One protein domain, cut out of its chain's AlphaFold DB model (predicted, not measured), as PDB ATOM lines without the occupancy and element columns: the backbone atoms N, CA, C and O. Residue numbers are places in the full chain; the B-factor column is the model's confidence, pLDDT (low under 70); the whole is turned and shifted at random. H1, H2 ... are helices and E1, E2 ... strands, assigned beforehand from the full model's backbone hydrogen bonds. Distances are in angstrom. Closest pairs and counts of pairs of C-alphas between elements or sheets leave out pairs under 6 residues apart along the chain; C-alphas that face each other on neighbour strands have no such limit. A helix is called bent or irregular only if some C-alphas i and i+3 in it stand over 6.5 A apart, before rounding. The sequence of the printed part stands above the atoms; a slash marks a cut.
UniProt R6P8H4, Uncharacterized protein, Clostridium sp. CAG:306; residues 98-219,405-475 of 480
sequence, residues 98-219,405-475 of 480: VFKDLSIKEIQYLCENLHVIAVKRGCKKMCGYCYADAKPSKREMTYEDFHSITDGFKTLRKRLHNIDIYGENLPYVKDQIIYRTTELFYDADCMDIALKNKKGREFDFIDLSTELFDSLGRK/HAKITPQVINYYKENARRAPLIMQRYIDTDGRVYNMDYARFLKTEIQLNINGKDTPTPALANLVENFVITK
ATOM      1  N   VAL A  98     -45.135  -3.917   0.316       97.44
ATOM      2  CA  VAL A  98     -44.215  -2.986  -0.355       97.44
ATOM      3  C   VAL A  98     -44.934  -1.976  -1.257       97.44
ATOM      4  O   VAL A  98     -44.447  -0.862  -1.429       97.44
ATOM      5  N   PHE A  99     -46.125  -2.322  -1.757       97.25
ATOM      6  CA  PHE A  99     -46.969  -1.465  -2.599       97.25
ATOM      7  C   PHE A  99     -48.092  -0.778  -1.821       97.25
ATOM      8  O   PHE A  99     -49.072  -0.316  -2.407       97.25
ATOM      9  N   LYS A 100     -47.987  -0.728  -0.489       94.25
ATOM     10  CA  LYS A 100     -48.949   0.002   0.334       94.25
ATOM     11  C   LYS A 100     -49.053   1.448  -0.168       94.25
ATOM     12  O   LYS A 100     -48.036   2.085  -0.418       94.25
ATOM     13  N   ASP A 101     -50.285   1.936  -0.294       91.25
ATOM     14  CA  ASP A 101     -50.615   3.296  -0.739       91.25
ATOM     15  C   ASP A 101     -50.260   3.593  -2.215       91.25
ATOM     16  O   ASP A 101     -50.315   4.752  -2.644       91.25
ATOM     17  N   LEU A 102     -49.944   2.552  -3.004       94.88
ATOM     18  CA  LEU A 102     -49.784   2.635  -4.457       94.88
ATOM     19  C   LEU A 102     -50.997   2.063  -5.199       94.88
ATOM     20  O   LEU A 102     -51.538   1.020  -4.818       94.88
ATOM     21  N   SER A 103     -51.409   2.733  -6.277       93.00
ATOM     22  CA  SER A 103     -52.412   2.211  -7.220       93.00
ATOM     23  C   SER A 103     -51.781   1.256  -8.236       93.00
ATOM     24  O   SER A 103     -50.564   1.271  -8.436       93.00
ATOM     25  N   ILE A 104     -52.588   0.462  -8.946       90.12
ATOM     26  CA  ILE A 104     -52.035  -0.420  -9.990       90.12
ATOM     27  C   ILE A 104     -51.405   0.378 -11.146       90.12
ATOM     28  O   ILE A 104     -50.396  -0.050 -11.697       90.12
ATOM     29  N   LYS A 105     -51.926   1.579 -11.450       87.88
ATOM     30  CA  LYS A 105     -51.322   2.516 -12.420       87.88
ATOM     31  C   LYS A 105     -49.934   2.994 -11.977       87.88
ATOM     32  O   LYS A 105     -49.005   3.019 -12.774       87.88
ATOM     33  N   GLU A 106     -49.769   3.331 -10.696       90.88
ATOM     34  CA  GLU A 106     -48.470   3.739 -10.137       90.88
ATOM     35  C   GLU A 106     -47.462   2.575 -10.139       90.88
ATOM     36  O   GLU A 106     -46.281   2.775 -10.419       90.88
ATOM     37  N   ILE A 107     -47.926   1.348  -9.881       92.12
ATOM     38  CA  ILE A 107     -47.084   0.147  -9.951       92.12
ATOM     39  C   ILE A 107     -46.703  -0.176 -11.399       92.12
ATOM     40  O   ILE A 107     -45.542  -0.486 -11.655       92.12
ATOM     41  N   GLN A 108     -47.631  -0.075 -12.355       86.75
ATOM     42  CA  GLN A 108     -47.321  -0.237 -13.778       86.75
ATOM     43  C   GLN A 108     -46.261   0.776 -14.211       86.75
ATOM     44  O   GLN A 108     -45.241   0.382 -14.762       86.75
ATOM     45  N   TYR A 109     -46.444   2.055 -13.880       86.00
ATOM     46  CA  TYR A 109     -45.467   3.108 -14.162       86.00
ATOM     47  C   TYR A 109     -44.061   2.804 -13.626       86.00
ATOM     48  O   TYR A 109     -43.064   3.177 -14.247       86.00
ATOM     49  N   LEU A 110     -43.979   2.181 -12.445       88.94
ATOM     50  CA  LEU A 110     -42.720   1.739 -11.851       88.94
ATOM     51  C   LEU A 110     -42.105   0.560 -12.618       88.94
ATOM     52  O   LEU A 110     -40.885   0.493 -12.743       88.94
ATOM     53  N   CYS A 111     -42.929  -0.379 -13.085       85.88
ATOM     54  CA  CYS A 111     -42.478  -1.561 -13.823       85.88
ATOM     55  C   CYS A 111     -42.012  -1.213 -15.239       85.88
ATOM     56  O   CYS A 111     -41.059  -1.813 -15.740       85.88
ATOM     57  N   GLU A 112     -42.667  -0.246 -15.877       80.88
ATOM     58  CA  GLU A 112     -42.286   0.254 -17.193       80.88
ATOM     59  C   GLU A 112     -40.879   0.859 -17.150       80.88
ATOM     60  O   GLU A 112     -40.591   1.773 -16.377       80.88
ATOM     61  N   ASN A 113     -39.989   0.335 -17.996       80.94
ATOM     62  CA  ASN A 113     -38.563   0.665 -18.008       80.94
ATOM     63  C   ASN A 113     -37.854   0.509 -16.640       80.94
ATOM     64  O   ASN A 113     -36.923   1.267 -16.347       80.94
ATOM     65  N   LEU A 114     -38.256  -0.449 -15.789       88.62
ATOM     66  CA  LEU A 114     -37.540  -0.726 -14.539       88.62
ATOM     67  C   LEU A 114     -36.111  -1.202 -14.798       88.62
ATOM     68  O   LEU A 114     -35.879  -2.355 -15.166       88.62
ATOM     69  N   HIS A 115     -35.156  -0.312 -14.544       90.19
ATOM     70  CA  HIS A 115     -33.763  -0.533 -14.893       90.19
ATOM     71  C   HIS A 115     -32.869  -0.773 -13.683       90.19
ATOM     72  O   HIS A 115     -31.942  -1.559 -13.793       90.19
ATOM     73  N   VAL A 116     -33.137  -0.165 -12.524       93.81
ATOM     74  CA  VAL A 116     -32.274  -0.333 -11.346       93.81
ATOM     75  C   VAL A 116     -33.089  -0.542 -10.077       93.81
ATOM     76  O   VAL A 116     -34.005   0.226  -9.781       93.81
ATOM     77  N   ILE A 117     -32.690  -1.538  -9.286       96.25
ATOM     78  CA  ILE A 117     -32.997  -1.650  -7.857       96.25
ATOM     79  C   ILE A 117     -31.663  -1.563  -7.120       96.25
ATOM     80  O   ILE A 117     -30.952  -2.556  -6.979       96.25
ATOM     81  N   ALA A 118     -31.293  -0.364  -6.673       95.00
ATOM     82  CA  ALA A 118     -29.996  -0.134  -6.062       95.00
ATOM     83  C   ALA A 118     -29.961  -0.755  -4.666       95.00
ATOM     84  O   ALA A 118     -30.552  -0.242  -3.715       95.00
ATOM     85  N   VAL A 119     -29.222  -1.855  -4.522       95.81
ATOM     86  CA  VAL A 119     -29.042  -2.509  -3.217       95.81
ATOM     87  C   VAL A 119     -27.944  -1.841  -2.390       95.81
ATOM     88  O   VAL A 119     -27.892  -1.984  -1.170       95.81
ATOM     89  N   LYS A 120     -27.068  -1.074  -3.043       93.56
ATOM     90  CA  LYS A 120     -25.955  -0.355  -2.426       93.56
ATOM     91  C   LYS A 120     -25.736   0.976  -3.127       93.56
ATOM     92  O   LYS A 120     -25.869   1.052  -4.345       93.56
ATOM     93  N   ARG A 121     -25.360   1.995  -2.353       90.56
ATOM     94  CA  ARG A 121     -24.923   3.290  -2.872       90.56
ATOM     95  C   ARG A 121     -23.425   3.457  -2.728       90.56
ATOM     96  O   ARG A 121     -22.855   3.161  -1.675       90.56
ATOM     97  N   GLY A 122     -22.826   4.025  -3.762       89.62
ATOM     98  CA  GLY A 122     -21.457   4.505  -3.738       89.62
ATOM     99  C   GLY A 122     -20.387   3.452  -4.019       89.62
ATOM    100  O   GLY A 122     -20.546   2.253  -3.785       89.62
ATOM    101  N   CYS A 123     -19.236   3.935  -4.483       90.81
ATOM    102  CA  CYS A 123     -18.123   3.106  -4.928       90.81
ATOM    103  C   CYS A 123     -16.795   3.617  -4.363       90.81
ATOM    104  O   CYS A 123     -16.514   4.815  -4.359       90.81
ATOM    105  N   LYS A 124     -15.944   2.693  -3.900       89.44
ATOM    106  CA  LYS A 124     -14.624   3.009  -3.318       89.44
ATOM    107  C   LYS A 124     -13.506   3.120  -4.357       89.44
ATOM    108  O   LYS A 124     -12.399   3.523  -4.015       89.44
ATOM    109  N   LYS A 125     -13.774   2.750  -5.612       88.50
ATOM    110  CA  LYS A 125     -12.774   2.689  -6.693       88.50
ATOM    111  C   LYS A 125     -12.371   4.060  -7.208       88.50
ATOM    112  O   LYS A 125     -11.272   4.215  -7.722       88.50
ATOM    113  N   MET A 126     -13.250   5.047  -7.040       89.12
ATOM    114  CA  MET A 126     -12.989   6.457  -7.319       89.12
ATOM    115  C   MET A 126     -12.444   6.753  -8.730       89.12
ATOM    116  O   MET A 126     -11.687   7.697  -8.916       89.12
ATOM    117  N   CYS A 127     -12.871   6.002  -9.749       90.38
ATOM    118  CA  CYS A 127     -12.411   6.191 -11.127       90.38
ATOM    119  C   CYS A 127     -12.688   7.610 -11.658       90.38
ATOM    120  O   CYS A 127     -13.769   8.152 -11.420       90.38
ATOM    121  N   GLY A 128     -11.749   8.190 -12.413       88.38
ATOM    122  CA  GLY A 128     -11.848   9.538 -12.991       88.38
ATOM    123  C   GLY A 128     -12.993   9.708 -13.995       88.38
ATOM    124  O   GLY A 128     -13.566  10.783 -14.080       88.38
ATOM    125  N   TYR A 129     -13.389   8.628 -14.673       86.56
ATOM    126  CA  TYR A 129     -14.466   8.606 -15.676       86.56
ATOM    127  C   TYR A 129     -15.860   8.282 -15.111       86.56
ATOM    128  O   TYR A 129     -16.775   7.947 -15.860       86.56
ATOM    129  N   CYS A 130     -16.034   8.296 -13.786       87.38
ATOM    130  CA  CYS A 130     -17.292   7.888 -13.166       87.38
ATOM    131  C   CYS A 130     -18.430   8.866 -13.512       87.38
ATOM    132  O   CYS A 130     -18.512   9.954 -12.935       87.38
ATOM    133  N   TYR A 131     -19.321   8.449 -14.417       79.50
ATOM    134  CA  TYR A 131     -20.471   9.237 -14.875       79.50
ATOM    135  C   TYR A 131     -21.477   9.527 -13.746       79.50
ATOM    136  O   TYR A 131     -22.044  10.614 -13.682       79.50
ATOM    137  N   ALA A 132     -21.637   8.586 -12.809       81.75
ATOM    138  CA  ALA A 132     -22.501   8.722 -11.636       81.75
ATOM    139  C   ALA A 132     -21.903   9.613 -10.525       81.75
ATOM    140  O   ALA A 132     -22.555   9.846  -9.512       81.75
ATOM    141  N   ASP A 133     -20.638  10.037 -10.666       85.88
ATOM    142  CA  ASP A 133     -19.805  10.633  -9.605       85.88
ATOM    143  C   ASP A 133     -19.937   9.927  -8.239       85.88
ATOM    144  O   ASP A 133     -20.006  10.545  -7.175       85.88
ATOM    145  N   ALA A 134     -19.928   8.595  -8.274       88.81
ATOM    146  CA  ALA A 134     -20.053   7.748  -7.099       88.81
ATOM    147  C   ALA A 134     -19.020   8.118  -6.025       88.81
ATOM    148  O   ALA A 134     -17.808   8.058  -6.269       88.81
ATOM    149  N   LYS A 135     -19.490   8.463  -4.824       88.12
ATOM    150  CA  LYS A 135     -18.643   8.650  -3.637       88.12
ATOM    151  C   LYS A 135     -18.714   7.410  -2.745       88.12
ATOM    152  O   LYS A 135     -19.717   6.702  -2.788       88.12
ATOM    153  N   PRO A 136     -17.705   7.133  -1.906       89.00
ATOM    154  CA  PRO A 136     -17.799   6.052  -0.939       89.00
ATOM    155  C   PRO A 136     -18.973   6.303   0.008       89.00
ATOM    156  O   PRO A 136     -19.073   7.367   0.613       89.00
ATOM    157  N   SER A 137     -19.843   5.311   0.162       86.50
ATOM    158  CA  SER A 137     -20.969   5.366   1.086       86.50
ATOM    159  C   SER A 137     -21.082   4.047   1.844       86.50
ATOM    160  O   SER A 137     -20.631   2.993   1.389       86.50
ATOM    161  N   LYS A 138     -21.635   4.130   3.055       82.75
ATOM    162  CA  LYS A 138     -22.008   2.962   3.864       82.75
ATOM    163  C   LYS A 138     -23.477   2.580   3.666       82.75
ATOM    164  O   LYS A 138     -23.941   1.643   4.305       82.75
ATOM    165  N   ARG A 139     -24.216   3.316   2.830       88.75
ATOM    166  CA  ARG A 139     -25.638   3.071   2.615       88.75
ATOM    167  C   ARG A 139     -25.828   1.845   1.730       88.75
ATOM    168  O   ARG A 139     -25.509   1.853   0.544       88.75
ATOM    169  N   GLU A 140     -26.399   0.819   2.331       92.31
ATOM    170  CA  GLU A 140     -26.876  -0.389   1.672       92.31
ATOM    171  C   GLU A 140     -28.274  -0.720   2.184       92.31
ATOM    172  O   GLU A 140     -28.635  -0.360   3.310       92.31
ATOM    173  N   MET A 141     -29.081  -1.329   1.324       93.38
ATOM    174  CA  MET A 141     -30.392  -1.858   1.671       93.38
ATOM    175  C   MET A 141     -30.221  -3.059   2.618       93.38
ATOM    176  O   MET A 141     -29.217  -3.765   2.557       93.38
ATOM    177  N   THR A 142     -31.180  -3.315   3.509       95.38
ATOM    178  CA  THR A 142     -31.182  -4.592   4.244       95.38
ATOM    179  C   THR A 142     -31.613  -5.724   3.315       95.38
ATOM    180  O   THR A 142     -32.344  -5.485   2.352       95.38
ATOM    181  N   TYR A 143     -31.209  -6.966   3.601       98.00
ATOM    182  CA  TYR A 143     -31.737  -8.098   2.834       98.00
ATOM    183  C   TYR A 143     -33.269  -8.168   2.935       98.00
ATOM    184  O   TYR A 143     -33.930  -8.410   1.937       98.00
ATOM    185  N   GLU A 144     -33.853  -7.888   4.105       97.75
ATOM    186  CA  GLU A 144     -35.307  -7.896   4.298       97.75
ATOM    187  C   GLU A 144     -36.042  -6.858   3.445       97.75
ATOM    188  O   GLU A 144     -37.158  -7.122   2.999       97.75
ATOM    189  N   ASP A 145     -35.454  -5.681   3.231       97.44
ATOM    190  CA  ASP A 145     -36.054  -4.661   2.373       97.44
ATOM    191  C   ASP A 145     -35.972  -5.066   0.898       97.44
ATOM    192  O   ASP A 145     -36.979  -4.977   0.198       97.44
ATOM    193  N   PHE A 146     -34.823  -5.587   0.447       98.06
ATOM    194  CA  PHE A 146     -34.678  -6.120  -0.912       98.06
ATOM    195  C   PHE A 146     -35.658  -7.271  -1.153       98.06
ATOM    196  O   PHE A 146     -36.419  -7.241  -2.117       98.06
ATOM    197  N   HIS A 147     -35.713  -8.211  -0.209       98.06
ATOM    198  CA  HIS A 147     -36.631  -9.339  -0.227       98.06
ATOM    199  C   HIS A 147     -38.098  -8.898  -0.242       98.06
ATOM    200  O   HIS A 147     -38.923  -9.453  -0.957       98.06
ATOM    201  N   SER A 148     -38.448  -7.855   0.518       97.69
ATOM    202  CA  SER A 148     -39.810  -7.317   0.504       97.69
ATOM    203  C   SER A 148     -40.190  -6.717  -0.853       97.69
ATOM    204  O   SER A 148     -41.373  -6.726  -1.195       97.69
ATOM    205  N   ILE A 149     -39.229  -6.166  -1.601       98.00
ATOM    206  CA  ILE A 149     -39.450  -5.641  -2.955       98.00
ATOM    207  C   ILE A 149     -39.635  -6.801  -3.935       98.00
ATOM    208  O   ILE A 149     -40.646  -6.849  -4.640       98.00
ATOM    209  N   THR A 150     -38.696  -7.748  -3.963       97.25
ATOM    210  CA  THR A 150     -38.721  -8.907  -4.869       97.25
ATOM    211  C   THR A 150     -39.955  -9.782  -4.628       97.25
ATOM    212  O   THR A 150     -40.701 -10.057  -5.569       97.25
ATOM    213  N   ASP A 151     -40.265 -10.129  -3.376       97.56
ATOM    214  CA  ASP A 151     -41.452 -10.917  -3.021       97.56
ATOM    215  C   ASP A 151     -42.764 -10.188  -3.352       97.56
ATOM    216  O   ASP A 151     -43.738 -10.802  -3.805       97.56
ATOM    217  N   GLY A 152     -42.785  -8.858  -3.214       97.06
ATOM    218  CA  GLY A 152     -43.924  -8.041  -3.618       97.06
ATOM    219  C   GLY A 152     -44.210  -8.138  -5.116       97.06
ATOM    220  O   GLY A 152     -45.353  -8.402  -5.508       97.06
ATOM    221  N   PHE A 153     -43.177  -8.011  -5.956       95.44
ATOM    222  CA  PHE A 153     -43.300  -8.216  -7.404       95.44
ATOM    223  C   PHE A 153     -43.691  -9.653  -7.751       95.44
ATOM    224  O   PHE A 153     -44.599  -9.861  -8.555       95.44
ATOM    225  N   LYS A 154     -43.071 -10.648  -7.110       94.62
ATOM    226  CA  LYS A 154     -43.384 -12.067  -7.314       94.62
ATOM    227  C   LYS A 154     -44.851 -12.375  -7.006       94.62
ATOM    228  O   LYS A 154     -45.536 -13.034  -7.792       94.62
ATOM    229  N   THR A 155     -45.356 -11.857  -5.887       95.81
ATOM    230  CA  THR A 155     -46.757 -12.006  -5.478       95.81
ATOM    231  C   THR A 155     -47.703 -11.338  -6.470       95.81
ATOM    232  O   THR A 155     -48.711 -11.938  -6.852       95.81
ATOM    233  N   LEU A 156     -47.386 -10.119  -6.918       94.69
ATOM    234  CA  LEU A 156     -48.189  -9.404  -7.906       94.69
ATOM    235  C   LEU A 156     -48.238 -10.155  -9.244       94.69
ATOM    236  O   LEU A 156     -49.328 -10.403  -9.754       94.69
ATOM    237  N   ARG A 157     -47.085 -10.593  -9.766       90.75
ATOM    238  CA  ARG A 157     -47.003 -11.379 -11.007       90.75
ATOM    239  C   ARG A 157     -47.838 -12.647 -10.928       90.75
ATOM    240  O   ARG A 157     -48.605 -12.918 -11.843       90.75
ATOM    241  N   LYS A 158     -47.780 -13.380  -9.811       92.44
ATOM    242  CA  LYS A 158     -48.617 -14.571  -9.606       92.44
ATOM    243  C   LYS A 158     -50.114 -14.244  -9.665       92.44
ATOM    244  O   LYS A 158     -50.872 -15.001 -10.260       92.44
ATOM    245  N   ARG A 159     -50.545 -13.130  -9.064       93.56
ATOM    246  CA  ARG A 159     -51.954 -12.681  -9.097       93.56
ATOM    247  C   ARG A 159     -52.405 -12.220 -10.483       93.56
ATOM    248  O   ARG A 159     -53.595 -12.257 -10.761       93.56
ATOM    249  N   LEU A 160     -51.458 -11.810 -11.318       89.31
ATOM    250  CA  LEU A 160     -51.649 -11.451 -12.720       89.31
ATOM    251  C   LEU A 160     -51.287 -12.606 -13.670       89.31
ATOM    252  O   LEU A 160     -51.023 -12.366 -14.841       89.31
ATOM    253  N   HIS A 161     -51.226 -13.855 -13.193       88.81
ATOM    254  CA  HIS A 161     -50.958 -15.045 -14.022       88.81
ATOM    255  C   HIS A 161     -49.648 -15.012 -14.821       88.81
ATOM    256  O   HIS A 161     -49.535 -15.613 -15.891       88.81
ATOM    257  N   ASN A 162     -48.640 -14.330 -14.277       83.38
ATOM    258  CA  ASN A 162     -47.347 -14.070 -14.909       83.38
ATOM    259  C   ASN A 162     -47.453 -13.338 -16.255       83.38
ATOM    260  O   ASN A 162     -46.534 -13.437 -17.065       83.38
ATOM    261  N   ILE A 163     -48.547 -12.603 -16.484       79.00
ATOM    262  CA  ILE A 163     -48.618 -11.615 -17.558       79.00
ATOM    263  C   ILE A 163     -47.479 -10.611 -17.339       79.00
ATOM    264  O   ILE A 163     -47.257 -10.150 -16.213       79.00
ATOM    265  N   ASP A 164     -46.729 -10.320 -18.399       74.38
ATOM    266  CA  ASP A 164     -45.587  -9.418 -18.319       74.38
ATOM    267  C   ASP A 164     -46.062  -7.973 -18.131       74.38
ATOM    268  O   ASP A 164     -46.718  -7.405 -19.000       74.38
ATOM    269  N   ILE A 165     -45.749  -7.393 -16.973       74.75
ATOM    270  CA  ILE A 165     -46.075  -6.004 -16.622       74.75
ATOM    271  C   ILE A 165     -44.915  -5.043 -16.907       74.75
ATOM    272  O   ILE A 165     -45.052  -3.835 -16.706       74.75
ATOM    273  N   TYR A 166     -43.770  -5.566 -17.352       72.25
ATOM    274  CA  TYR A 166     -42.571  -4.799 -17.652       72.25
ATOM    275  C   TYR A 166     -42.602  -4.391 -19.132       72.25
ATOM    276  O   TYR A 166     -41.975  -5.007 -19.986       72.25
ATOM    277  N   GLY A 167     -43.378  -3.354 -19.453       59.03
ATOM    278  CA  GLY A 167     -43.397  -2.779 -20.800       59.03
ATOM    279  C   GLY A 167     -42.099  -2.024 -21.105       59.03
ATOM    280  O   GLY A 167     -41.699  -1.145 -20.338       59.03
ATOM    281  N   GLU A 168     -41.456  -2.350 -22.226       56.62
ATOM    282  CA  GLU A 168     -40.338  -1.588 -22.787       56.62
ATOM    283  C   GLU A 168     -40.821  -0.739 -23.955       56.62
ATOM    284  O   GLU A 168     -41.579  -1.189 -24.810       56.62
ATOM    285  N   ASN A 169     -40.387   0.518 -23.983       44.06
ATOM    286  CA  ASN A 169     -41.003   1.542 -24.835       44.06
ATOM    287  C   ASN A 169     -40.384   1.674 -26.210       44.06
ATOM    288  O   ASN A 169     -40.665   2.637 -26.921       44.06
ATOM    289  N   LEU A 170     -39.555   0.710 -26.584       41.94
ATOM    290  CA  LEU A 170     -38.964   0.662 -27.900       41.94
ATOM    291  C   LEU A 170     -39.475  -0.594 -28.605       41.94
ATOM    292  O   LEU A 170     -39.474  -1.669 -27.999       41.94
ATOM    293  N   PRO A 171     -39.945  -0.466 -29.861       34.69
ATOM    294  CA  PRO A 171     -40.348  -1.617 -30.655       34.69
ATOM    295  C   PRO A 171     -39.200  -2.620 -30.675       34.69
ATOM    296  O   PRO A 171     -38.045  -2.213 -30.584       34.69
ATOM    297  N   TYR A 172     -39.532  -3.908 -30.793       39.34
ATOM    298  CA  TYR A 172     -38.598  -5.025 -30.946       39.34
ATOM    299  C   TYR A 172     -37.533  -4.728 -32.019       39.34
ATOM    300  O   TYR A 172     -37.629  -5.167 -33.163       39.34
ATOM    301  N   VAL A 173     -36.479  -4.007 -31.649       36.50
ATOM    302  CA  VAL A 173     -35.211  -4.047 -32.349       36.50
ATOM    303  C   VAL A 173     -34.588  -5.315 -31.814       36.50
ATOM    304  O   VAL A 173     -34.115  -5.345 -30.674       36.50
ATOM    305  N   LYS A 174     -34.708  -6.394 -32.599       35.75
ATOM    306  CA  LYS A 174     -33.964  -7.632 -32.369       35.75
ATOM    307  C   LYS A 174     -32.554  -7.233 -31.916       35.75
ATOM    308  O   LYS A 174     -31.866  -6.496 -32.615       35.75
ATOM    309  N   ASP A 175     -32.204  -7.658 -30.707       36.03
ATOM    310  CA  ASP A 175     -30.849  -7.640 -30.150       36.03
ATOM    311  C   ASP A 175     -30.349  -6.390 -29.394       36.03
ATOM    312  O   ASP A 175     -29.191  -6.379 -28.974       36.03
ATOM    313  N   GLN A 176     -31.182  -5.395 -29.052       42.31
ATOM    314  CA  GLN A 176     -30.774  -4.378 -28.054       42.31
ATOM    315  C   GLN A 176     -31.185  -4.757 -26.618       42.31
ATOM    316  O   GLN A 176     -32.154  -4.263 -26.049       42.31
ATOM    317  N   ILE A 177     -30.367  -5.633 -26.022       44.94
ATOM    318  CA  ILE A 177     -30.436  -6.225 -24.665       44.94
ATOM    319  C   ILE A 177     -30.540  -5.192 -23.518       44.94
ATOM    320  O   ILE A 177     -30.943  -5.528 -22.403       44.94
ATOM    321  N   ILE A 178     -30.205  -3.925 -23.778       45.44
ATOM    322  CA  ILE A 178     -30.045  -2.874 -22.763       45.44
ATOM    323  C   ILE A 178     -31.364  -2.597 -22.018       45.44
ATOM    324  O   ILE A 178     -31.345  -2.321 -20.819       45.44
ATOM    325  N   TYR A 179     -32.515  -2.769 -22.674       49.53
ATOM    326  CA  TYR A 179     -33.817  -2.412 -22.101       49.53
ATOM    327  C   TYR A 179     -34.452  -3.511 -21.224       49.53
ATOM    328  O   TYR A 179     -35.261  -3.170 -20.362       49.53
ATOM    329  N   ARG A 180     -33.981  -4.774 -21.307       61.31
ATOM    330  CA  ARG A 180     -34.424  -5.942 -20.492       61.31
ATOM    331  C   ARG A 180     -33.565  -6.224 -19.260       61.31
ATOM    332  O   ARG A 180     -33.582  -7.334 -18.723       61.31
ATOM    333  N   THR A 181     -32.768  -5.253 -18.826       79.00
ATOM    334  CA  THR A 181     -31.966  -5.366 -17.602       79.00
ATOM    335  C   THR A 181     -32.711  -4.771 -16.411       79.00
ATOM    336  O   THR A 181     -33.380  -3.742 -16.532       79.00
ATOM    337  N   THR A 182     -32.580  -5.405 -15.250       90.75
ATOM    338  CA  THR A 182     -32.742  -4.720 -13.963       90.75
ATOM    339  C   THR A 182     -31.461  -4.919 -13.163       90.75
ATOM    340  O   THR A 182     -31.117  -6.028 -12.756       90.75
ATOM    341  N   GLU A 183     -30.694  -3.853 -13.005       93.06
ATOM    342  CA  GLU A 183     -29.409  -3.836 -12.324       93.06
ATOM    343  C   GLU A 183     -29.601  -3.738 -10.811       93.06
ATOM    344  O   GLU A 183     -30.506  -3.069 -10.311       93.06
ATOM    345  N   LEU A 184     -28.720  -4.407 -10.067       95.12
ATOM    346  CA  LEU A 184     -28.658  -4.297  -8.605       95.12
ATOM    347  C   LEU A 184     -27.859  -3.062  -8.147       95.12
ATOM    348  O   LEU A 184     -27.686  -2.823  -6.951       95.12
ATOM    349  N   PHE A 185     -27.319  -2.294  -9.090       92.00
ATOM    350  CA  PHE A 185     -26.378  -1.208  -8.856       92.00
ATOM    351  C   PHE A 185     -26.591  -0.079  -9.864       92.00
ATOM    352  O   PHE A 185     -27.271  -0.240 -10.865       92.00
ATOM    353  N   TYR A 186     -26.003   1.073  -9.559       89.62
ATOM    354  CA  TYR A 186     -25.866   2.204 -10.481       89.62
ATOM    355  C   TYR A 186     -24.535   2.912 -10.225       89.62
ATOM    356  O   TYR A 186     -23.757   3.179 -11.135       89.62
ATOM    357  N   ASP A 187     -24.234   3.162  -8.949       88.94
ATOM    358  CA  ASP A 187     -23.036   3.863  -8.488       88.94
ATOM    359  C   ASP A 187     -22.146   2.988  -7.581       88.94
ATOM    360  O   ASP A 187     -21.351   3.517  -6.808       88.94
ATOM    361  N   ALA A 188     -22.250   1.656  -7.682       91.50
ATOM    362  CA  ALA A 188     -21.497   0.682  -6.885       91.50
ATOM    363  C   ALA A 188     -20.760  -0.342  -7.770       91.50
ATOM    364  O   ALA A 188     -21.156  -0.586  -8.903       91.50
ATOM    365  N   ASP A 189     -19.687  -0.945  -7.245       93.94
ATOM    366  CA  ASP A 189     -18.974  -2.060  -7.893       93.94
ATOM    367  C   ASP A 189     -19.624  -3.390  -7.473       93.94
ATOM    368  O   ASP A 189     -19.841  -3.613  -6.276       93.94
ATOM    369  N   CYS A 190     -19.928  -4.288  -8.417       95.69
ATOM    370  CA  CYS A 190     -20.613  -5.548  -8.105       95.69
ATOM    371  C   CYS A 190     -19.804  -6.476  -7.197       95.69
ATOM    372  O   CYS A 190     -20.386  -7.306  -6.494       95.69
ATOM    373  N   MET A 191     -18.479  -6.315  -7.130       95.62
ATOM    374  CA  MET A 191     -17.669  -7.049  -6.158       95.62
ATOM    375  C   MET A 191     -17.961  -6.631  -4.714       95.62
ATOM    376  O   MET A 191     -17.746  -7.434  -3.807       95.62
ATOM    377  N   ASP A 192     -18.475  -5.419  -4.487       92.62
ATOM    378  CA  ASP A 192     -18.829  -4.881  -3.169       92.62
ATOM    379  C   ASP A 192     -20.309  -5.116  -2.789       92.62
ATOM    380  O   ASP A 192     -20.719  -4.770  -1.670       92.62
ATOM    381  N   ILE A 193     -21.105  -5.712  -3.687       94.44
ATOM    382  CA  ILE A 193     -22.507  -6.067  -3.438       94.44
ATOM    383  C   ILE A 193     -22.573  -7.280  -2.513       94.44
ATOM    384  O   ILE A 193     -22.186  -8.394  -2.867       94.44
ATOM    385  N   ALA A 194     -23.067  -7.027  -1.307       94.75
ATOM    386  CA  ALA A 194     -23.381  -8.025  -0.304       94.75
ATOM    387  C   ALA A 194     -24.330  -7.396   0.719       94.75
ATOM    388  O   ALA A 194     -23.953  -6.421   1.369       94.75
ATOM    389  N   LEU A 195     -25.542  -7.931   0.853       96.38
ATOM    390  CA  LEU A 195     -26.508  -7.487   1.855       96.38
ATOM    391  C   LEU A 195     -26.454  -8.385   3.080       96.38
ATOM    392  O   LEU A 195     -26.151  -9.572   2.981       96.38
ATOM    393  N   LYS A 196     -26.789  -7.831   4.242       95.38
ATOM    394  CA  LYS A 196     -26.956  -8.612   5.466       95.38
ATOM    395  C   LYS A 196     -28.417  -8.651   5.870       95.38
ATOM    396  O   LYS A 196     -29.121  -7.646   5.770       95.38
ATOM    397  N   ASN A 197     -28.850  -9.810   6.346       95.75
ATOM    398  CA  ASN A 197     -30.117  -9.923   7.057       95.75
ATOM    399  C   ASN A 197     -29.949  -9.541   8.538       95.75
ATOM    400  O   ASN A 197     -28.831  -9.375   9.037       95.75
ATOM    401  N   LYS A 198     -31.056  -9.473   9.278       93.81
ATOM    402  CA  LYS A 198     -31.072  -9.164  10.722       93.81
ATOM    403  C   LYS A 198     -30.257 -10.133  11.585       93.81
ATOM    404  O   LYS A 198     -29.871  -9.779  12.692       93.81
ATOM    405  N   LYS A 199     -29.998 -11.349  11.092       95.38
ATOM    406  CA  LYS A 199     -29.176 -12.372  11.763       95.38
ATOM    407  C   LYS A 199     -27.692 -12.295  11.375       95.38
ATOM    408  O   LYS A 199     -26.913 -13.141  11.795       95.38
ATOM    409  N   GLY A 200     -27.296 -11.324  10.551       94.25
ATOM    410  CA  GLY A 200     -25.918 -11.136  10.095       94.25
ATOM    411  C   GLY A 200     -25.476 -12.052   8.950       94.25
ATOM    412  O   GLY A 200     -24.321 -11.957   8.536       94.25
ATOM    413  N   ARG A 201     -26.362 -12.900   8.403       96.44
ATOM    414  CA  ARG A 201     -26.059 -13.704   7.207       96.44
ATOM    415  C   ARG A 201     -25.902 -12.775   6.007       96.44
ATOM    416  O   ARG A 201     -26.760 -11.927   5.771       96.44
ATOM    417  N   GLU A 202     -24.816 -12.973   5.270       96.38
ATOM    418  CA  GLU A 202     -24.496 -12.242   4.046       96.38
ATOM    419  C   GLU A 202     -25.149 -12.920   2.826       96.38
ATOM    420  O   GLU A 202     -25.148 -14.147   2.729       96.38
ATOM    421  N   PHE A 203     -25.701 -12.107   1.927       98.00
ATOM    422  CA  PHE A 203     -26.287 -12.481   0.639       98.00
ATOM    423  C   PHE A 203     -25.567 -11.681  -0.437       98.00
ATOM    424  O   PHE A 203     -25.633 -10.449  -0.444       98.00
ATOM    425  N   ASP A 204     -24.819 -12.365  -1.291       97.56
ATOM    426  CA  ASP A 204     -23.948 -11.726  -2.272       97.56
ATOM    427  C   ASP A 204     -24.626 -11.574  -3.641       97.56
ATOM    428  O   ASP A 204     -25.823 -11.810  -3.790       97.56
ATOM    429  N   PHE A 205     -23.881 -11.128  -4.653       97.88
ATOM    430  CA  PHE A 205     -24.448 -10.870  -5.976       97.88
ATOM    431  C   PHE A 205     -25.150 -12.096  -6.577       97.88
ATOM    432  O   PHE A 205     -26.184 -11.929  -7.221       97.88
ATOM    433  N   ILE A 206     -24.641 -13.317  -6.369       97.75
ATOM    434  CA  ILE A 206     -25.295 -14.531  -6.888       97.75
ATOM    435  C   ILE A 206     -26.668 -14.700  -6.239       97.75
ATOM    436  O   ILE A 206     -27.653 -14.933  -6.941       97.75
ATOM    437  N   ASP A 207     -26.732 -14.558  -4.914       97.94
ATOM    438  CA  ASP A 207     -27.973 -14.725  -4.157       97.94
ATOM    439  C   ASP A 207     -29.019 -13.691  -4.606       97.94
ATOM    440  O   ASP A 207     -30.148 -14.037  -4.954       97.94
ATOM    441  N   LEU A 208     -28.614 -12.420  -4.676       97.94
ATOM    442  CA  LEU A 208     -29.504 -11.304  -5.003       97.94
ATOM    443  C   LEU A 208     -29.940 -11.310  -6.474       97.94
ATOM    444  O   LEU A 208     -31.100 -11.033  -6.766       97.94
ATOM    445  N   SER A 209     -29.039 -11.637  -7.406       96.19
ATOM    446  CA  SER A 209     -29.373 -11.712  -8.838       96.19
ATOM    447  C   SER A 209     -30.301 -12.884  -9.148       96.19
ATOM    448  O   SER A 209     -31.212 -12.740  -9.962       96.19
ATOM    449  N   THR A 210     -30.124 -14.017  -8.461       95.69
ATOM    450  CA  THR A 210     -31.037 -15.161  -8.567       95.69
ATOM    451  C   THR A 210     -32.421 -14.790  -8.051       95.69
ATOM    452  O   THR A 210     -33.410 -15.006  -8.745       95.69
ATOM    453  N   GLU A 211     -32.499 -14.162  -6.875       96.75
ATOM    454  CA  GLU A 211     -33.778 -13.748  -6.298       96.75
ATOM    455  C   GLU A 211     -34.500 -12.698  -7.159       96.75
ATOM    456  O   GLU A 211     -35.719 -12.782  -7.344       96.75
ATOM    457  N   LEU A 212     -33.758 -11.745  -7.733       94.75
ATOM    458  CA  LEU A 212     -34.283 -10.773  -8.691       94.75
ATOM    459  C   LEU A 212     -34.863 -11.473  -9.928       94.75
ATOM    460  O   LEU A 212     -36.000 -11.196 -10.311       94.75
ATOM    461  N   PHE A 213     -34.108 -12.395 -10.531       91.62
ATOM    462  CA  PHE A 213     -34.546 -13.131 -11.714       91.62
ATOM    463  C   PHE A 213     -35.807 -13.955 -11.430       91.62
ATOM    464  O   PHE A 213     -36.784 -13.855 -12.169       91.62
ATOM    465  N   ASP A 214     -35.838 -14.702 -10.328       91.06
ATOM    466  CA  ASP A 214     -36.992 -15.530  -9.960       91.06
ATOM    467  C   ASP A 214     -38.244 -14.684  -9.682       91.06
ATOM    468  O   ASP A 214     -39.378 -15.120  -9.910       91.06
ATOM    469  N   SER A 215     -38.050 -13.461  -9.193       92.31
ATOM    470  CA  SER A 215     -39.138 -12.578  -8.785       92.31
ATOM    471  C   SER A 215     -39.679 -11.731  -9.931       92.31
ATOM    472  O   SER A 215     -40.895 -11.627 -10.084       92.31
ATOM    473  N   LEU A 216     -38.810 -11.170 -10.773       87.88
ATOM    474  CA  LEU A 216     -39.190 -10.259 -11.856       87.88
ATOM    475  C   LEU A 216     -39.168 -10.932 -13.239       87.88
ATOM    476  O   LEU A 216     -39.814 -10.451 -14.159       87.88
ATOM    477  N   GLY A 217     -38.446 -12.041 -13.411       83.75
ATOM    478  CA  GLY A 217     -38.158 -12.621 -14.729       83.75
ATOM    479  C   GLY A 217     -37.145 -11.808 -15.542       83.75
ATOM    480  O   GLY A 217     -36.958 -12.069 -16.728       83.75
ATOM    481  N   ARG A 218     -36.498 -10.813 -14.921       85.62
ATOM    482  CA  ARG A 218     -35.556  -9.892 -15.569       85.62
ATOM    483  C   ARG A 218     -34.121 -10.280 -15.239       85.62
ATOM    484  O   ARG A 218     -33.798 -10.600 -14.095       85.62
ATOM    485  N   LYS A 219     -33.267 -10.259 -16.260       89.19
ATOM    486  CA  LYS A 219     -31.832 -10.529 -16.126       89.19
ATOM    487  C   LYS A 219     -31.122  -9.279 -15.606       89.19
ATOM    488  O   LYS A 219     -31.592  -8.157 -15.786       89.19
ATOM    489  N   HIS A 405     -23.828  16.223 -22.100       58.50
ATOM    490  CA  HIS A 405     -25.137  16.027 -21.479       58.50
ATOM    491  C   HIS A 405     -25.668  17.283 -20.759       58.50
ATOM    492  O   HIS A 405     -26.886  17.442 -20.626       58.50
ATOM    493  N   ALA A 406     -24.798  18.204 -20.321       55.53
ATOM    494  CA  ALA A 406     -25.224  19.412 -19.616       55.53
ATOM    495  C   ALA A 406     -25.999  20.362 -20.544       55.53
ATOM    496  O   ALA A 406     -27.038  20.894 -20.149       55.53
ATOM    497  N   LYS A 407     -25.578  20.504 -21.810       52.44
ATOM    498  CA  LYS A 407     -26.277  21.339 -22.812       52.44
ATOM    499  C   LYS A 407     -27.666  20.819 -23.182       52.44
ATOM    500  O   LYS A 407     -28.567  21.609 -23.452       52.44
ATOM    501  N   ILE A 408     -27.861  19.504 -23.131       55.97
ATOM    502  CA  ILE A 408     -29.141  18.839 -23.426       55.97
ATOM    503  C   ILE A 408     -30.128  18.982 -22.244       55.97
ATOM    504  O   ILE A 408     -31.331  18.743 -22.376       55.97
ATOM    505  N   THR A 409     -29.648  19.405 -21.067       61.81
ATOM    506  CA  THR A 409     -30.427  19.351 -19.825       61.81
ATOM    507  C   THR A 409     -31.655  20.271 -19.808       61.81
ATOM    508  O   THR A 409     -32.751  19.752 -19.576       61.81
ATOM    509  N   PRO A 410     -31.551  21.579 -20.110       64.69
ATOM    510  CA  PRO A 410     -32.705  22.482 -20.080       64.69
ATOM    511  C   PRO A 410     -33.758  22.169 -21.151       64.69
ATOM    512  O   PRO A 410     -34.950  22.173 -20.858       64.69
ATOM    513  N   GLN A 411     -33.326  21.846 -22.375       64.06
ATOM    514  CA  GLN A 411     -34.225  21.538 -23.495       64.06
ATOM    515  C   GLN A 411     -35.059  20.287 -23.220       64.06
ATOM    516  O   GLN A 411     -36.267  20.283 -23.435       64.06
ATOM    517  N   VAL A 412     -34.433  19.244 -22.676       63.81
ATOM    518  CA  VAL A 412     -35.138  18.008 -22.336       63.81
ATOM    519  C   VAL A 412     -36.022  18.175 -21.095       63.81
ATOM    520  O   VAL A 412     -37.112  17.614 -21.061       63.81
ATOM    521  N   ILE A 413     -35.627  18.985 -20.103       66.31
ATOM    522  CA  ILE A 413     -36.519  19.322 -18.978       66.31
ATOM    523  C   ILE A 413     -37.763  20.064 -19.480       66.31
ATOM    524  O   ILE A 413     -38.870  19.734 -19.059       66.31
ATOM    525  N   ASN A 414     -37.605  21.035 -20.382       69.88
ATOM    526  CA  ASN A 414     -38.739  21.748 -20.974       69.88
ATOM    527  C   ASN A 414     -39.617  20.804 -21.800       69.88
ATOM    528  O   ASN A 414     -40.825  20.767 -21.584       69.88
ATOM    529  N   TYR A 415     -39.010  19.936 -22.614       68.00
ATOM    530  CA  TYR A 415     -39.729  18.876 -23.319       68.00
ATOM    531  C   TYR A 415     -40.540  17.996 -22.357       68.00
ATOM    532  O   TYR A 415     -41.701  17.714 -22.630       68.00
ATOM    533  N   TYR A 416     -39.979  17.588 -21.213       66.88
ATOM    534  CA  TYR A 416     -40.695  16.780 -20.222       66.88
ATOM    535  C   TYR A 416     -41.789  17.545 -19.481       66.88
ATOM    536  O   TYR A 416     -42.813  16.947 -19.160       66.88
ATOM    537  N   LYS A 417     -41.615  18.845 -19.227       67.62
ATOM    538  CA  LYS A 417     -42.684  19.699 -18.685       67.62
ATOM    539  C   LYS A 417     -43.858  19.788 -19.660       67.62
ATOM    540  O   LYS A 417     -45.002  19.628 -19.249       67.62
ATOM    541  N   GLU A 418     -43.566  19.985 -20.942       69.31
ATOM    542  CA  GLU A 418     -44.559  20.102 -22.019       69.31
ATOM    543  C   GLU A 418     -45.176  18.747 -22.405       69.31
ATOM    544  O   GLU A 418     -46.315  18.680 -22.858       69.31
ATOM    545  N   ASN A 419     -44.450  17.650 -22.179       63.66
ATOM    546  CA  ASN A 419     -44.849  16.287 -22.518       63.66
ATOM    547  C   ASN A 419     -44.829  15.376 -21.282       63.66
ATOM    548  O   ASN A 419     -44.334  14.247 -21.349       63.66
ATOM    549  N   ALA A 420     -45.383  15.829 -20.154       57.97
ATOM    550  CA  ALA A 420     -45.372  15.080 -18.890       57.97
ATOM    551  C   ALA A 420     -45.975  13.664 -19.007       57.97
ATOM    552  O   ALA A 420     -45.597  12.779 -18.246       57.97
ATOM    553  N   ARG A 421     -46.841  13.427 -20.006       58.44
ATOM    554  CA  ARG A 421     -47.383  12.104 -20.364       58.44
ATOM    555  C   ARG A 421     -46.403  11.197 -21.126       58.44
ATOM    556  O   ARG A 421     -46.499   9.982 -21.026       58.44
ATOM    557  N   ARG A 422     -45.453  11.758 -21.889       57.94
ATOM    558  CA  ARG A 422     -44.437  11.005 -22.662       57.94
ATOM    559  C   ARG A 422     -43.091  10.888 -21.949       57.94
ATOM    560  O   ARG A 422     -42.355   9.947 -22.219       57.94
ATOM    561  N   ALA A 423     -42.770  11.791 -21.023       53.47
ATOM    562  CA  ALA A 423     -41.551  11.719 -20.209       53.47
ATOM    563  C   ALA A 423     -41.357  10.361 -19.489       53.47
ATOM    564  O   ALA A 423     -40.251   9.812 -19.532       53.47
ATOM    565  N   PRO A 424     -42.415   9.751 -18.910       54.06
ATOM    566  CA  PRO A 424     -42.370   8.407 -18.340       54.06
ATOM    567  C   PRO A 424     -41.948   7.324 -19.326       54.06
ATOM    568  O   PRO A 424     -41.373   6.321 -18.909       54.06
ATOM    569  N   LEU A 425     -42.232   7.534 -20.614       56.12
ATOM    570  CA  LEU A 425     -42.037   6.540 -21.654       56.12
ATOM    571  C   LEU A 425     -40.570   6.442 -22.099       56.12
ATOM    572  O   LEU A 425     -40.147   5.413 -22.609       56.12
ATOM    573  N   ILE A 426     -39.771   7.484 -21.888       64.56
ATOM    574  CA  ILE A 426     -38.407   7.556 -22.435       64.56
ATOM    575  C   ILE A 426     -37.358   7.255 -21.357       64.56
ATOM    576  O   ILE A 426     -36.297   6.717 -21.657       64.56
ATOM    577  N   MET A 427     -37.653   7.575 -20.095       78.62
ATOM    578  CA  MET A 427     -36.694   7.415 -19.002       78.62
ATOM    579  C   MET A 427     -36.806   6.053 -18.323       78.62
ATOM    580  O   MET A 427     -37.900   5.504 -18.162       78.62
ATOM    581  N   GLN A 428     -35.663   5.559 -17.861       85.81
ATOM    582  CA  GLN A 428     -35.533   4.366 -17.035       85.81
ATOM    583  C   GLN A 428     -35.986   4.641 -15.596       85.81
ATOM    584  O   GLN A 428     -35.935   5.783 -15.132       85.81
ATOM    585  N   ARG A 429     -36.424   3.607 -14.871       89.75
ATOM    586  CA  ARG A 429     -36.767   3.700 -13.443       89.75
ATOM    587  C   ARG A 429     -35.639   3.189 -12.567       89.75
ATOM    588  O   ARG A 429     -35.049   2.139 -12.828       89.75
ATOM    589  N   TYR A 430     -35.408   3.939 -11.501       93.69
ATOM    590  CA  TYR A 430     -34.414   3.678 -10.478       93.69
ATOM    591  C   TYR A 430     -35.095   3.643  -9.111       93.69
ATOM    592  O   TYR A 430     -35.707   4.631  -8.706       93.69
ATOM    593  N   ILE A 431     -34.988   2.519  -8.408       95.94
ATOM    594  CA  ILE A 431     -35.364   2.388  -6.999       95.94
ATOM    595  C   ILE A 431     -34.091   2.544  -6.163       95.94
ATOM    596  O   ILE A 431     -33.173   1.731  -6.279       95.94
ATOM    597  N   ASP A 432     -34.037   3.572  -5.319       95.31
ATOM    598  CA  ASP A 432     -32.931   3.783  -4.378       95.31
ATOM    599  C   ASP A 432     -33.038   2.832  -3.168       95.31
ATOM    600  O   ASP A 432     -34.055   2.187  -2.908       95.31
ATOM    601  N   THR A 433     -31.980   2.782  -2.366       94.75
ATOM    602  CA  THR A 433     -31.860   1.973  -1.143       94.75
ATOM    603  C   THR A 433     -32.911   2.268  -0.061       94.75
ATOM    604  O   THR A 433     -33.070   1.468   0.866       94.75
ATOM    605  N   ASP A 434     -33.616   3.398  -0.137       94.88
ATOM    606  CA  ASP A 434     -34.740   3.798   0.729       94.88
ATOM    607  C   ASP A 434     -36.118   3.618   0.055       94.88
ATOM    608  O   ASP A 434     -37.146   4.065   0.567       94.88
ATOM    609  N   GLY A 435     -36.158   2.962  -1.104       95.44
ATOM    610  CA  GLY A 435     -37.382   2.698  -1.845       95.44
ATOM    611  C   GLY A 435     -37.914   3.893  -2.636       95.44
ATOM    612  O   GLY A 435     -38.956   3.740  -3.273       95.44
ATOM    613  N   ARG A 436     -37.259   5.065  -2.623       95.94
ATOM    614  CA  ARG A 436     -37.656   6.193  -3.478       95.94
ATOM    615  C   ARG A 436     -37.436   5.850  -4.941       95.94
ATOM    616  O   ARG A 436     -36.410   5.280  -5.310       95.94
ATOM    617  N   VAL A 437     -38.405   6.226  -5.766       94.88
ATOM    618  CA  VAL A 437     -38.372   5.991  -7.206       94.88
ATOM    619  C   VAL A 437     -37.971   7.272  -7.921       94.88
ATOM    620  O   VAL A 437     -38.517   8.349  -7.670       94.88
ATOM    621  N   TYR A 438     -37.038   7.136  -8.851       92.69
ATOM    622  CA  TYR A 438     -36.564   8.206  -9.712       92.69
ATOM    623  C   TYR A 438     -36.673   7.786 -11.174       92.69
ATOM    624  O   TYR A 438     -36.563   6.604 -11.508       92.69
ATOM    625  N   ASN A 439     -36.811   8.779 -12.046       87.38
ATOM    626  CA  ASN A 439     -36.573   8.594 -13.470       87.38
ATOM    627  C   ASN A 439     -35.125   8.943 -13.783       87.38
ATOM    628  O   ASN A 439     -34.643   9.976 -13.320       87.38
ATOM    629  N   MET A 440     -34.451   8.123 -14.585       85.25
ATOM    630  CA  MET A 440     -33.063   8.343 -14.978       85.25
ATOM    631  C   MET A 440     -32.809   8.102 -16.467       85.25
ATOM    632  O   MET A 440     -33.542   7.375 -17.134       85.25
ATOM    633  N   ASP A 441     -31.747   8.722 -16.969       75.19
ATOM    634  CA  ASP A 441     -31.188   8.528 -18.314       75.19
ATOM    635  C   ASP A 441     -29.644   8.472 -18.281       75.19
ATOM    636  O   ASP A 441     -28.965   8.916 -19.207       75.19
ATOM    637  N   TYR A 442     -29.094   7.967 -17.165       72.94
ATOM    638  CA  TYR A 442     -27.677   7.962 -16.746       72.94
ATOM    639  C   TYR A 442     -27.023   9.332 -16.563       72.94
ATOM    640  O   TYR A 442     -26.127   9.464 -15.727       72.94
ATOM    641  N   ALA A 443     -27.464  10.346 -17.299       70.88
ATOM    642  CA  ALA A 443     -26.990  11.707 -17.157       70.88
ATOM    643  C   ALA A 443     -27.670  12.425 -15.995       70.88
ATOM    644  O   ALA A 443     -27.040  13.274 -15.372       70.88
ATOM    645  N   ARG A 444     -28.941  12.119 -15.717       78.81
ATOM    646  CA  ARG A 444     -29.780  12.869 -14.776       78.81
ATOM    647  C   ARG A 444     -30.707  11.966 -13.983       78.81
ATOM    648  O   ARG A 444     -31.039  10.863 -14.412       78.81
ATOM    649  N   PHE A 445     -31.187  12.506 -12.869       85.25
ATOM    650  CA  PHE A 445     -32.292  11.955 -12.093       85.25
ATOM    651  C   PHE A 445     -33.417  12.978 -11.957       85.25
ATOM    652  O   PHE A 445     -33.163  14.142 -11.643       85.25
ATOM    653  N   LEU A 446     -34.662  12.537 -12.134       86.06
ATOM    654  CA  LEU A 446     -35.868  13.302 -11.818       86.06
ATOM    655  C   LEU A 446     -36.587  12.628 -10.651       86.06
ATOM    656  O   LEU A 446     -36.774  11.408 -10.651       86.06
ATOM    657  N   LYS A 447     -36.994  13.420  -9.657       89.75
ATOM    658  CA  LYS A 447     -37.752  12.918  -8.505       89.75
ATOM    659  C   LYS A 447     -39.146  12.476  -8.942       89.75
ATOM    660  O   LYS A 447     -39.763  13.114  -9.797       89.75
ATOM    661  N   THR A 448     -39.668  11.446  -8.287       90.50
ATOM    662  CA  THR A 448     -41.092  11.103  -8.337       90.50
ATOM    663  C   THR A 448     -41.694  11.168  -6.935       90.50
ATOM    664  O   THR A 448     -40.973  11.146  -5.937       90.50
ATOM    665  N   GLU A 449     -43.021  11.227  -6.849       92.62
ATOM    666  CA  GLU A 449     -43.759  11.061  -5.586       92.62
ATOM    667  C   GLU A 449     -43.908   9.590  -5.148       92.62
ATOM    668  O   GLU A 449     -44.571   9.301  -4.150       92.62
ATOM    669  N   ILE A 450     -43.338   8.635  -5.891       94.31
ATOM    670  CA  ILE A 450     -43.429   7.212  -5.563       94.31
ATOM    671  C   ILE A 450     -42.287   6.831  -4.617       94.31
ATOM    672  O   ILE A 450     -41.105   7.026  -4.904       94.31
ATOM    673  N   GLN A 451     -42.661   6.210  -3.502       96.12
ATOM    674  CA  GLN A 451     -41.743   5.547  -2.590       96.12
ATOM    675  C   GLN A 451     -42.336   4.206  -2.153       96.12
ATOM    676  O   GLN A 451     -43.493   4.130  -1.744       96.12
ATOM    677  N   LEU A 452     -41.537   3.147  -2.243       97.38
ATOM    678  CA  LEU A 452     -41.913   1.812  -1.797       97.38
ATOM    679  C   LEU A 452     -41.957   1.733  -0.268       97.38
ATOM    680  O   LEU A 452     -41.113   2.286   0.438       97.38
ATOM    681  N   ASN A 453     -42.926   0.987   0.258       97.12
ATOM    682  CA  ASN A 453     -43.120   0.837   1.696       97.12
ATOM    683  C   ASN A 453     -42.229  -0.279   2.272       97.12
ATOM    684  O   ASN A 453     -42.697  -1.362   2.638       97.12
ATOM    685  N   ILE A 454     -40.932   0.011   2.351       96.31
ATOM    686  CA  ILE A 454     -39.902  -0.820   2.991       96.31
ATOM    687  C   ILE A 454     -39.574  -0.312   4.403       96.31
ATOM    688  O   ILE A 454     -40.011   0.769   4.799       96.31
ATOM    689  N   ASN A 455     -38.813  -1.075   5.192       93.94
ATOM    690  CA  ASN A 455     -38.473  -0.668   6.559       93.94
ATOM    691  C   ASN A 455     -37.423   0.456   6.565       93.94
ATOM    692  O   ASN A 455     -37.533   1.384   7.357       93.94
ATOM    693  N   GLY A 456     -36.444   0.414   5.656       91.38
ATOM    694  CA  GLY A 456     -35.408   1.444   5.512       91.38
ATOM    695  C   GLY A 456     -35.848   2.751   4.836       91.38
ATOM    696  O   GLY A 456     -34.983   3.548   4.478       91.38
ATOM    697  N   LYS A 457     -37.152   2.985   4.632       93.12
ATOM    698  CA  LYS A 457     -37.666   4.092   3.802       93.12
ATOM    699  C   LYS A 457     -37.361   5.497   4.334       93.12
ATOM    700  O   LYS A 457     -37.227   6.444   3.565       93.12
ATOM    701  N   ASP A 458     -37.206   5.616   5.647       91.75
ATOM    702  CA  ASP A 458     -36.902   6.884   6.319       91.75
ATOM    703  C   ASP A 458     -35.393   7.044   6.585       91.75
ATOM    704  O   ASP A 458     -34.953   8.026   7.177       91.75
ATOM    705  N   THR A 459     -34.572   6.077   6.147       88.19
ATOM    706  CA  THR A 459     -33.114   6.136   6.306       88.19
ATOM    707  C   THR A 459     -32.507   7.012   5.209       88.19
ATOM    708  O   THR A 459     -32.638   6.657   4.035       88.19
ATOM    709  N   PRO A 460     -31.789   8.099   5.553       84.19
ATOM    710  CA  PRO A 460     -31.195   8.992   4.564       84.19
ATOM    711  C   PRO A 460     -30.291   8.261   3.565       84.19
ATOM    712  O   PRO A 460     -29.491   7.395   3.937       84.19
ATOM    713  N   THR A 461     -30.394   8.640   2.293       84.75
ATOM    714  CA  THR A 461     -29.494   8.195   1.225       84.75
ATOM    715  C   THR A 461     -28.603   9.356   0.780       84.75
ATOM    716  O   THR A 461     -28.997  10.521   0.894       84.75
ATOM    717  N   PRO A 462     -27.369   9.087   0.313       83.38
ATOM    718  CA  PRO A 462     -26.539  10.126  -0.281       83.38
ATOM    719  C   PRO A 462     -27.240  10.775  -1.477       83.38
ATOM    720  O   PRO A 462     -27.847  10.080  -2.298       83.38
ATOM    721  N   ALA A 463     -27.092  12.093  -1.606       84.19
ATOM    722  CA  ALA A 463     -27.620  12.829  -2.745       84.19
ATOM    723  C   ALA A 463     -27.131  12.221  -4.070       84.19
ATOM    724  O   ALA A 463     -25.969  11.834  -4.214       84.19
ATOM    725  N   LEU A 464     -28.038  12.126  -5.041       85.62
ATOM    726  CA  LEU A 464     -27.703  11.748  -6.409       85.62
ATOM    727  C   LEU A 464     -27.016  12.947  -7.074       85.62
ATOM    728  O   LEU A 464     -27.604  14.024  -7.142       85.62
ATOM    729  N   ALA A 465     -25.784  12.766  -7.559       76.31
ATOM    730  CA  ALA A 465     -24.943  13.863  -8.051       76.31
ATOM    731  C   ALA A 465     -25.581  14.675  -9.196       76.31
ATOM    732  O   ALA A 465     -25.343  15.872  -9.302       76.31
ATOM    733  N   ASN A 466     -26.426  14.036 -10.013       77.38
ATOM    734  CA  ASN A 466     -27.085  14.658 -11.164       77.38
ATOM    735  C   ASN A 466     -28.612  14.790 -10.975       77.38
ATOM    736  O   ASN A 466     -29.385  14.626 -11.923       77.38
ATOM    737  N   LEU A 467     -29.070  15.010  -9.740       82.75
ATOM    738  CA  LEU A 467     -30.488  15.208  -9.439       82.75
ATOM    739  C   LEU A 467     -30.966  16.591  -9.890       82.75
ATOM    740  O   LEU A 467     -30.407  17.612  -9.500       82.75
ATOM    741  N   VAL A 468     -32.048  16.634 -10.664       78.62
ATOM    742  CA  VAL A 468     -32.714  17.887 -11.028       78.62
ATOM    743  C   VAL A 468     -33.630  18.299  -9.877       78.62
ATOM    744  O   VAL A 468     -34.695  17.718  -9.679       78.62
ATOM    745  N   GLU A 469     -33.214  19.291  -9.088       73.50
ATOM    746  CA  GLU A 469     -33.901  19.631  -7.832       73.50
ATOM    747  C   GLU A 469     -35.285  20.269  -8.024       73.50
ATOM    748  O   GLU A 469     -36.188  20.006  -7.229       73.50
ATOM    749  N   ASN A 470     -35.476  21.036  -9.102       74.62
ATOM    750  CA  ASN A 470     -36.665  21.871  -9.333       74.62
ATOM    751  C   ASN A 470     -37.748  21.197 -10.199       74.62
ATOM    752  O   ASN A 470     -38.548  21.881 -10.841       74.62
ATOM    753  N   PHE A 471     -37.755  19.865 -10.280       77.31
ATOM    754  CA  PHE A 471     -38.749  19.120 -11.053       77.31
ATOM    755  C   PHE A 471     -39.114  17.804 -10.363       77.31
ATOM    756  O   PHE A 471     -38.244  16.988 -10.053       77.31
ATOM    757  N   VAL A 472     -40.413  17.597 -10.140       85.19
ATOM    758  CA  VAL A 472     -40.967  16.391  -9.515       85.19
ATOM    759  C   VAL A 472     -42.107  15.871 -10.378       85.19
ATOM    760  O   VAL A 472     -43.003  16.626 -10.751       85.19
ATOM    761  N   ILE A 473     -42.078  14.575 -10.678       82.94
ATOM    762  CA  ILE A 473     -43.180  13.879 -11.340       82.94
ATOM    763  C   ILE A 473     -44.182  13.456 -10.268       82.94
ATOM    764  O   ILE A 473     -43.875  12.634  -9.400       82.94
ATOM    765  N   THR A 474     -45.378  14.030 -10.331       86.25
ATOM    766  CA  THR A 474     -46.434  13.784  -9.344       86.25
ATOM    767  C   THR A 474     -47.248  12.543  -9.692       86.25
ATOM    768  O   THR A 474     -47.345  12.147 -10.855       86.25
ATOM    769  N   LYS A 475     -47.928  11.958  -8.702       86.50
ATOM    770  CA  LYS A 475     -48.898  10.871  -8.906       86.50
ATOM    771  C   LYS A 475     -50.030  11.277  -9.851       86.50
ATOM    772  O   LYS A 475     -50.561  10.424 -10.557       86.50
TER     773      LYS A 475
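Overview. This is residues 98 to 219 and 405 to 475 of the 480 residues of an uncharacterized protein of Clostridium sp. CAG:306 (UniProt R6P8H4). A strongly twisted sheet of five strands has H1 and H5 over one face; on the E1 side of it lies a second part, H2 and H4 side by side with the small hairpin E2 and E3 at their first ends. Long unnamed stretches run between these parts, and residues 171 to 176 stick out. The 193 printed residues include seven named helices and seven named strands, in the order H1 E1 H2 H3 E2 E3 H4 H5 H6 E4 E5 E6 H7 E7; the large sheet, E1 E4 E5 E6 E7, is mixed. The class is mixed, helices and strands, with 96 residues, under half, in named elements; the whole is compact, with a radius of gyration of the C-alphas of 16.4 A and spans of 49 by 45 by 36 A.

Along the chain. H1, residues 104 to 111, begins with C-alpha 104 at (-52.035, -0.420, -9.990). E1 is 114 to 117, H2 143 to 159, 23.9 A long, and H3 177 to 180. E2, 194 to 196, and E3, 202 to 204, precede H4, 205 to 216, 15.9 A long. After the cut come H5, 405 to 418, 19.9 A long, H6, 423 to 426, E4, 428 to 431, E5, 436 to 440, E6, 445 to 451, 14.9 A long, and H7, 455 to 458. E7, 467 to 473, ends with C-alpha 473 at (-43.180, 13.879, -11.340). H5 and H7 are irregular: C-alphas 407 and 410 are 7.1 A apart, and 455 and 458 7.7 A.

Arrangement. E4, E5 and E6 form a meander, each strand the antiparallel neighbour of the one before, with N 430 and O 438 at 2.9 A and N 446 and O 439 at 2.8 A. Edge strand E1 is parallel to E4, N 431 to O 116 being 2.8 A. Edge strand E7 is parallel to E6, N 468 to O 445 being 2.9 A; E6, H7 and E7 make a strand-helix-strand unit, parallel strands joined through a helix, with a right-handed crossover. H1 and H5 are on the same face, giving two layers, helices on one face of a sheet. H1 only just stands up from it, rising 41 degrees, at a height over the sheet of 10.2 A; its closest C-alphas to E4 are those of Leu 110 and Arg 429, 6.5 A. H5 is over E7, along it at 16 degrees on the local plane. H3 and H6 only graze the sheet. H2, with residues 150 to 157, touches H4, the closest C-alphas being those of Lys 154 and Ser 215, 4.5 A, at a shallow tilt of 25 degrees, the same way. E2 and E3 are an antiparallel hairpin, N 195 to O 203 being 2.8 A. In H1, H2 and H4 every O i to N i+4 pair is within hydrogen-bond range, in H5 8 of 10; H3, H6 and H7 are too short for such a pair.

Size, cuts and confidence. The two C-alphas farthest apart, those of Lys 199 and Glu 418, are 49.3 A apart. Residues 220 to 404 are not printed, and C-alphas 219 and 405 are 27.9 A apart across the cut. The links E1 to H2, H2 to H3 and H3 to E2 are long. The mean pLDDT of the printed part is 83.5; residues 167 to 180 and 405 to 426 are under 70.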